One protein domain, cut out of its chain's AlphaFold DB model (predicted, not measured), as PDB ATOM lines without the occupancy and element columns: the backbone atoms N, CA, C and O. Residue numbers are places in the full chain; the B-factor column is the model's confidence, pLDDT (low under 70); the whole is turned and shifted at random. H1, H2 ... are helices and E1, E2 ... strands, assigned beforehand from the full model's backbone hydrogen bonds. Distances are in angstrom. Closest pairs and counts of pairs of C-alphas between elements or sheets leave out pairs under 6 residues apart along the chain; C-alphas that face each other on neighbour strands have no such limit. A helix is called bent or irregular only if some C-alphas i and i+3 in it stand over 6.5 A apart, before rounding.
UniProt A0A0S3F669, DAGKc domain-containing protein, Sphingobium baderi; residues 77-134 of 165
ATOM      1  N   LEU A  77     112.529 231.922 296.222       78.81
ATOM      2  CA  LEU A  77     111.419 232.258 295.341       78.81
ATOM      3  C   LEU A  77     110.392 231.127 295.386       78.81
ATOM      4  O   LEU A  77     110.746 229.947 295.419       78.81
ATOM      5  N   GLY A  78     109.113 231.483 295.341       80.06
ATOM      6  CA  GLY A  78     108.013 230.528 295.266       80.06
ATOM      7  C   GLY A  78     107.263 230.365 296.582       80.06
ATOM      8  O   GLY A  78     106.928 231.348 297.241       80.06
ATOM      9  N   LEU A  79     106.948 229.122 296.939       74.69
ATOM     10  CA  LEU A  79     105.969 228.838 297.984       74.69
ATOM     11  C   LEU A  79     106.370 229.344 299.384       74.69
ATOM     12  O   LEU A  79     105.546 229.942 300.070       74.69
ATOM     13  N   SER A  80     107.616 229.136 299.814       74.12
ATOM     14  CA  SER A  80     108.071 229.517 301.161       74.12
ATOM     15  C   SER A  80     107.991 231.022 301.465       74.12
ATOM     16  O   SER A  80     107.369 231.370 302.473       74.12
ATOM     17  N   PRO A  81     108.551 231.932 300.637       78.25
ATOM     18  CA  PRO A  81     108.393 233.369 300.869       78.25
ATOM     19  C   PRO A  81     106.925 233.802 300.767       78.25
ATOM     20  O   PRO A  81     106.469 234.582 301.596       78.25
ATOM     21  N   LEU A  82     106.138 233.210 299.855       82.19
ATOM     22  CA  LEU A  82     104.703 233.494 299.757       82.19
ATOM     23  C   LEU A  82     103.964 233.170 301.064       82.19
ATOM     24  O   LEU A  82     103.135 233.959 301.509       82.19
ATOM     25  N   ILE A  83     104.245 232.025 301.691       81.88
ATOM     26  CA  ILE A  83     103.650 231.655 302.986       81.88
ATOM     27  C   ILE A  83     104.054 232.668 304.061       81.88
ATOM     28  O   ILE A  83     103.199 233.105 304.831       81.88
ATOM     29  N   GLY A  84     105.337 233.039 304.105       78.38
ATOM     30  CA  GLY A  84     105.872 234.011 305.060       78.38
ATOM     31  C   GLY A  84     105.196 235.380 304.964       78.38
ATOM     32  O   GLY A  84     104.800 235.926 305.993       78.38
ATOM     33  N   ASP A  85     104.997 235.878 303.745       80.19
ATOM     34  CA  ASP A  85     104.415 237.199 303.491       80.19
ATOM     35  C   ASP A  85     102.895 237.224 303.667       80.19
ATOM     36  O   ASP A  85     102.322 238.221 304.107       80.19
ATOM     37  N   THR A  86     102.215 236.126 303.325       82.12
ATOM     38  CA  THR A  86     100.745 236.096 303.293       82.12
ATOM     39  C   THR A  86     100.105 235.559 304.566       82.12
ATOM     40  O   THR A  86      98.893 235.714 304.728       82.12
ATOM     41  N   VAL A  87     100.869 234.938 305.477       81.25
ATOM     42  CA  VAL A  87     100.298 234.349 306.695       81.25
ATOM     43  C   VAL A  87      99.610 235.423 307.553       81.25
ATOM     44  O   VAL A  87     100.255 236.361 308.033       81.25
ATOM     45  N   PRO A  88      98.293 235.308 307.816       81.19
ATOM     46  CA  PRO A  88      97.588 236.325 308.578       81.19
ATOM     47  C   PRO A  88      98.095 236.390 310.022       81.19
ATOM     48  O   PRO A  88      98.096 235.386 310.743       81.19
ATOM     49  N   HIS A  89      98.424 237.595 310.497       78.19
ATOM     50  CA  HIS A  89      98.870 237.822 311.879       78.19
ATOM     51  C   HIS A  89      97.886 237.266 312.921       78.19
ATOM     52  O   HIS A  89      98.300 236.691 313.928       78.19
ATOM     53  N   LYS A  90      96.574 237.381 312.666       77.12
ATOM     54  CA  LYS A  90      95.524 236.819 313.533       77.12
ATOM     55  C   LYS A  90      95.611 235.293 313.605       77.12
ATOM     56  O   LYS A  90      95.554 234.732 314.693       77.12
ATOM     57  N   LEU A  91      95.815 234.625 312.472       72.81
ATOM     58  CA  LEU A  91      95.909 233.166 312.407       72.81
ATOM     59  C   LEU A  91      97.138 232.655 313.173       72.81
ATOM     60  O   LEU A  91      97.026 231.736 313.983       72.81
ATOM     61  N   LYS A  92      98.286 233.321 312.996       68.00
ATOM     62  CA  LYS A  92      99.524 233.028 313.737       68.00
ATOM     63  C   LYS A  92      99.369 233.273 315.244       68.00
ATOM     64  O   LYS A  92      99.905 232.506 316.037       68.00
ATOM     65  N   ARG A  93      98.617 234.305 315.649       75.19
ATOM     66  CA  ARG A  93      98.382 234.653 317.063       75.19
ATOM     67  C   ARG A  93      97.448 233.676 317.783       75.19
ATOM     68  O   ARG A  93      97.728 233.340 318.925       75.19
ATOM     69  N   TYR A  94      96.357 233.241 317.148       78.88
ATOM     70  CA  TYR A  94      95.352 232.384 317.797       78.88
ATOM     71  C   TYR A  94      95.683 230.890 317.728       78.88
ATOM     72  O   TYR A  94      95.417 230.165 318.680       78.88
ATOM     73  N   LEU A  95      96.261 230.425 316.616       75.19
ATOM     74  CA  LEU A  95      96.519 228.999 316.372       75.19
ATOM     75  C   LEU A  95      98.014 228.645 316.397       75.19
ATOM     76  O   LEU A  95      98.379 227.484 316.206       75.19
ATOM     77  N   GLY A  96      98.897 229.624 316.614       77.94
ATOM     78  CA  GLY A  96     100.337 229.400 316.724       77.94
ATOM     79  C   GLY A  96     100.907 228.637 315.523       77.94
ATOM     80  O   GLY A  96     100.651 228.974 314.365       77.94
ATOM     81  N   ARG A  97     101.671 227.573 315.808       75.81
ATOM     82  CA  ARG A  97     102.302 226.707 314.792       75.81
ATOM     83  C   ARG A  97     101.285 225.964 313.914       75.81
ATOM     84  O   ARG A  97     101.560 225.762 312.736       75.81
ATOM     85  N   LEU A  98     100.113 225.605 314.447       81.56
ATOM     86  CA  LEU A  98      99.049 224.950 313.670       81.56
ATOM     87  C   LEU A  98      98.453 225.902 312.631       81.56
ATOM     88  O   LEU A  98      98.222 225.501 311.495       81.56
ATOM     89  N   GLY A  99      98.272 227.176 312.992       80.62
ATOM     90  CA  GLY A  99      97.806 228.206 312.061       80.62
ATOM     91  C   GLY A  99      98.758 228.391 310.880       80.62
ATOM     92  O   GLY A  99      98.313 228.495 309.740       80.62
ATOM     93  N   TYR A 100     100.067 228.351 311.145       76.31
ATOM     94  CA  TYR A 100     101.089 228.381 310.098       76.31
ATOM     95  C   TYR A 100     101.016 227.152 309.182       76.31
ATOM     96  O   TYR A 100     101.045 227.304 307.966       76.31
ATOM     97  N   LEU A 101     100.869 225.945 309.744       81.69
ATOM     98  CA  LEU A 101     100.771 224.711 308.958       81.69
ATOM     99  C   LEU A 101      99.528 224.701 308.055       81.69
ATOM    100  O   LEU A 101      99.631 224.392 306.872       81.69
ATOM    101  N   ILE A 102      98.364 225.080 308.592       84.56
ATOM    102  CA  ILE A 102      97.112 225.169 307.825       84.56
ATOM    103  C   ILE A 102      97.266 226.168 306.675       84.56
ATOM    104  O   ILE A 102      96.868 225.878 305.546       84.56
ATOM    105  N   TRP A 103      97.876 227.325 306.945       85.38
ATOM    106  CA  TRP A 103      98.132 228.327 305.915       85.38
ATOM    107  C   TRP A 103      99.102 227.819 304.846       85.38
ATOM    108  O   TRP A 103      98.834 227.967 303.658       85.38
ATOM    109  N   ALA A 104     100.182 227.149 305.254       82.25
ATOM    110  CA  ALA A 104     101.144 226.548 304.340       82.25
ATOM    111  C   ALA A 104     100.483 225.529 303.398       82.25
ATOM    112  O   ALA A 104     100.712 225.577 302.190       82.25
ATOM    113  N   VAL A 105      99.608 224.662 303.922       85.19
ATOM    114  CA  VAL A 105      98.832 223.702 303.116       85.19
ATOM    115  C   VAL A 105      97.866 224.423 302.171       85.19
ATOM    116  O   VAL A 105      97.754 224.056 301.003       85.19
ATOM    117  N   TRP A 106      97.193 225.478 302.635       87.38
ATOM    118  CA  TRP A 106      96.292 226.271 301.796       87.38
ATOM    119  C   TRP A 106      97.024 226.964 300.638       87.38
ATOM    120  O   TRP A 106      96.559 226.908 299.496       87.38
ATOM    121  N   CYS A 107      98.189 227.560 300.908       84.44
ATOM    122  CA  CYS A 107      99.064 228.123 299.883       84.44
ATOM    123  C   CYS A 107      99.542 227.038 298.916       84.44
ATOM    124  O   CYS A 107      99.445 227.242 297.711       84.44
ATOM    125  N   LEU A 108      99.976 225.876 299.415       83.81
ATOM    126  CA  LEU A 108     100.435 224.757 298.588       83.81
ATOM    127  C   LEU A 108      99.358 224.298 297.595       83.81
ATOM    128  O   LEU A 108      99.659 224.106 296.422       83.81
ATOM    129  N   MET A 109      98.099 224.184 298.031       84.62
ATOM    130  CA  MET A 109      96.988 223.783 297.155       84.62
ATOM    131  C   MET A 109      96.654 224.816 296.068       84.62
ATOM    132  O   MET A 109      96.073 224.463 295.043       84.62
ATOM    133  N   ARG A 110      96.973 226.096 296.285       84.31
ATOM    134  CA  ARG A 110      96.702 227.181 295.325       84.31
ATOM    135  C   ARG A 110      97.911 227.560 294.480       84.31
ATOM    136  O   ARG A 110      97.739 228.198 293.440       84.31
ATOM    137  N   PHE A 111      99.114 227.207 294.920       81.94
ATOM    138  CA  PHE A 111     100.345 227.591 294.256       81.94
ATOM    139  C   PHE A 111     100.506 226.815 292.952       81.94
ATOM    140  O   PHE A 111     100.441 225.588 292.921       81.94
ATOM    141  N   ARG A 112     100.721 227.540 291.854       80.12
ATOM    142  CA  ARG A 112     101.001 226.930 290.555       80.12
ATOM    143  C   ARG A 112     102.508 226.895 290.331       80.12
ATOM    144  O   ARG A 112     103.152 227.920 290.555       80.12
ATOM    145  N   PRO A 113     103.070 225.763 289.865       82.19
ATOM    146  CA  PRO A 113     104.449 225.731 289.407       82.19
ATOM    147  C   PRO A 113     104.687 226.832 288.375       82.19
ATOM    148  O   PRO A 113     103.845 227.074 287.505       82.19
ATOM    149  N   PHE A 114     105.835 227.486 288.468       79.19
ATOM    150  CA  PHE A 114     106.264 228.498 287.518       79.19
ATOM    151  C   PHE A 114     107.427 227.969 286.685       79.19
ATOM    152  O   PHE A 114     108.156 227.056 287.084       79.19
ATOM    153  N   ARG A 115     107.576 228.536 285.489       84.88
ATOM    154  CA  ARG A 115     108.665 228.186 284.584       84.88
ATOM    155  C   ARG A 115     109.873 229.053 284.917       84.88
ATOM    156  O   ARG A 115     109.808 230.271 284.773       84.88
ATOM    157  N   LEU A 116     110.954 228.424 285.356       83.44
ATOM    158  CA  LEU A 116     112.220 229.076 285.658       83.44
ATOM    159  C   LEU A 116     113.192 228.836 284.506       83.44
ATOM    160  O   LEU A 116     113.426 227.691 284.114       83.44
ATOM    161  N   LYS A 117     113.778 229.915 283.991       84.62
ATOM    162  CA  LYS A 117     114.922 229.849 283.088       84.62
ATOM    163  C   LYS A 117     116.175 230.179 283.892       84.62
ATOM    164  O   LYS A 117     116.251 231.247 284.488       84.62
ATOM    165  N   VAL A 118     117.122 229.252 283.910       82.94
ATOM    166  CA  VAL A 118     118.418 229.401 284.568       82.94
ATOM    167  C   VAL A 118     119.469 229.511 283.478       82.94
ATOM    168  O   VAL A 118     119.588 228.603 282.654       82.94
ATOM    169  N   ASP A 119     120.202 230.619 283.468       83.75
ATOM    170  CA  ASP A 119     121.429 230.751 282.686       83.75
ATOM    171  C   ASP A 119     122.614 230.569 283.633       83.75
ATOM    172  O   ASP A 119     122.701 231.236 284.664       83.75
ATOM    173  N   ASN A 120     123.492 229.628 283.303       80.25
ATOM    174  CA  ASN A 120     124.761 229.447 283.989       80.25
ATOM    175  C   ASN A 120     125.883 229.539 282.957       80.25
ATOM    176  O   ASN A 120     126.159 228.569 282.246       80.25
ATOM    177  N   ASN A 121     126.496 230.718 282.850       82.19
ATOM    178  CA  ASN A 121     127.584 231.006 281.915       82.19
ATOM    179  C   ASN A 121     127.256 230.572 280.472       82.19
ATOM    180  O   ASN A 121     128.062 229.921 279.804       82.19
ATOM    181  N   GLY A 122     126.046 230.895 280.002       81.25
ATOM    182  CA  GLY A 122     125.575 230.572 278.653       81.25
ATOM    183  C   GLY A 122     124.914 229.197 278.504       81.25
ATOM    184  O   GLY A 122     124.291 228.931 277.471       81.25
ATOM    185  N   GLN A 123     124.967 228.330 279.522       79.69
ATOM    186  CA  GLN A 123     124.131 227.129 279.564       79.69
ATOM    187  C   GLN A 123     122.735 227.485 280.059       79.69
ATOM    188  O   GLN A 123     122.515 227.763 281.237       79.69
ATOM    189  N   ASN A 124     121.781 227.444 279.135       83.38
ATOM    190  CA  ASN A 124     120.391 227.762 279.402       83.38
ATOM    191  C   ASN A 124     119.594 226.492 279.702       83.38
ATOM    192  O   ASN A 124     119.403 225.651 278.826       83.38
ATOM    193  N   THR A 125     119.064 226.387 280.919       81.88
ATOM    194  CA  THR A 125     118.145 225.313 281.317       81.88
ATOM    195  C   THR A 125     116.792 225.907 281.676       81.88
ATOM    196  O   THR A 125     116.703 226.944 282.327       81.88
ATOM    197  N   THR A 126     115.714 225.258 281.242       81.44
ATOM    198  CA  THR A 126     114.353 225.642 281.629       81.44
ATOM    199  C   THR A 126     113.725 224.521 282.438       81.44
ATOM    200  O   THR A 126     113.606 223.403 281.942       81.44
ATOM    201  N   ILE A 127     113.296 224.828 283.658       82.88
ATOM    202  CA  ILE A 127     112.664 223.873 284.570       82.88
ATOM    203  C   ILE A 127     111.323 224.403 285.066       82.88
ATOM    204  O   ILE A 127     111.074 225.609 285.094       82.88
ATOM    205  N   TRP A 128     110.447 223.487 285.461       82.56
ATOM    206  CA  TRP A 128     109.265 223.822 286.246       82.56
ATOM    207  C   TRP A 128     109.614 223.689 287.720       82.56
ATOM    208  O   TRP A 128     110.131 222.653 288.134       82.56
ATOM    209  N   ALA A 129     109.332 224.729 288.499       77.75
ATOM    210  CA  ALA A 129     109.627 224.760 289.922       77.75
ATOM    211  C   ALA A 129     108.426 225.290 290.710       77.75
ATOM    212  O   ALA A 129     107.692 226.171 290.257       77.75
ATOM    213  N   THR A 130     108.220 224.742 291.901       75.31
ATOM    214  CA  THR A 130     107.310 225.293 292.919       75.31
ATOM    215  C   THR A 130     108.060 226.151 293.934       75.31
ATOM    216  O   THR A 130     107.488 227.051 294.551       75.31
ATOM    217  N   GLU A 131     109.356 225.897 294.082       78.25
ATOM    218  CA  GLU A 131     110.253 226.615 294.968       78.25
ATOM    219  C   GLU A 131     111.665 226.611 294.386       78.25
ATOM    220  O   GLU A 131     112.113 225.621 293.809       78.25
ATOM    221  N   VAL A 132     112.359 227.734 294.541       80.62
ATOM    222  CA  VAL A 132     113.761 227.903 294.167       80.62
ATOM    223  C   VAL A 132     114.464 228.543 295.347       80.62
ATOM    224  O   VAL A 132     113.967 229.517 295.911       80.62
ATOM    225  N   ARG A 133     115.622 228.006 295.718       78.44
ATOM    226  CA  ARG A 133     116.488 228.602 296.733       78.44
ATOM    227  C   ARG A 133     117.884 228.751 296.161       78.44
ATOM    228  O   ARG A 133     118.447 227.787 295.655       78.44
ATOM    229  N   ILE A 134     118.415 229.961 296.247       80.06
ATOM    230  CA  ILE A 134     119.801 230.280 295.928       80.06
ATOM    231  C   ILE A 134     120.513 230.404 297.266       80.06
ATOM    232  O   ILE A 134     120.137 231.236 298.091       80.06
TER     233      ILE A 134
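This is residues 77 to 134 of the 165 residues of the protein "DAGKc domain-containing protein" of Sphingobium baderi (UniProt A0A0S3F669). The model is a long, loose rod with a two-stranded hairpin, E1 and E2, making one end and the kinked helix H2 making the other, its residues 103 to 108 folding back on H1, which lies near the middle. Between these ends, E3 follows E2 and pairs with the short stretch just before H1, residues 77 to 78; the tips that stick out are residues 93 to 98 of H2 and residues 119 to 124. The printed part has 58 residues, with two named helices and three named strands in the order H1, H2, E1, E2, E3. The sheet has the order E1, E2 and is antiparallel; the class is mixed, helices and strands. The whole is loose, with a radius of gyration of the C-alphas of 14.9 A, and spans 49 by 19 by 13 A.

Strands E1, residues 114 to 120, and E2, residues 123 to 129, form a hairpin and are antiparallel, with 156 degrees between their directions. Across them, N 116 and O 127 are 2.8 A apart and N 125 and O 118 are 2.9 A apart, within hydrogen-bond range. Strand E3, residues 131 to 134, pairs with no named strand, but its residues 131 to 132 pair antiparallel with residues 77 to 78. E2 and E3 meet only through their link. Helix H1, residues 79 to 86, comes closest to E3 at the C-alphas of Leu 79 and Glu 131, 5.7 A apart. Helix H2, residues 89 to 110, touches H1 with residues 103 to 108 alone; the closest C-alphas are those of Ile 83 and Ala 104, 5.8 A apart. H1 and H2 form a helical hairpin, running opposite ways at a steep tilt of 42 degrees. H2 has a kink of 131 degrees near residue 97 and is irregular, with C-alphas 94 and 97 9.5 A apart. In H1 every O i to N i+4 pair is within hydrogen-bond range; in H2, 16 of 18 are. H1 is apart from E1 and E2, and H2 is apart from E2 and E3.

E1 is 18.9 A long from first to last C-alpha and E2 18.0 A; C-alpha 114 lies at (106.264, 228.498, 287.518). E3 is 10.3 A long and ends with C-alpha 134 at (119.801, 230.280, 295.928). H1 is 10.4 A long and begins with C-alpha 79 at (105.969, 228.838, 297.984). H2 measures 19.8 A.

The C-alphas farthest apart, those of Tyr 94 and Gly 122, are 49.5 A apart, while the first and last printed C-alphas, Leu 77 and Ile 134, are 8.6 A apart. The printed part has no cut, and its four links between named elements are tight. The mean pLDDT of the printed part is 80.4, and residue 92 alone is under 70.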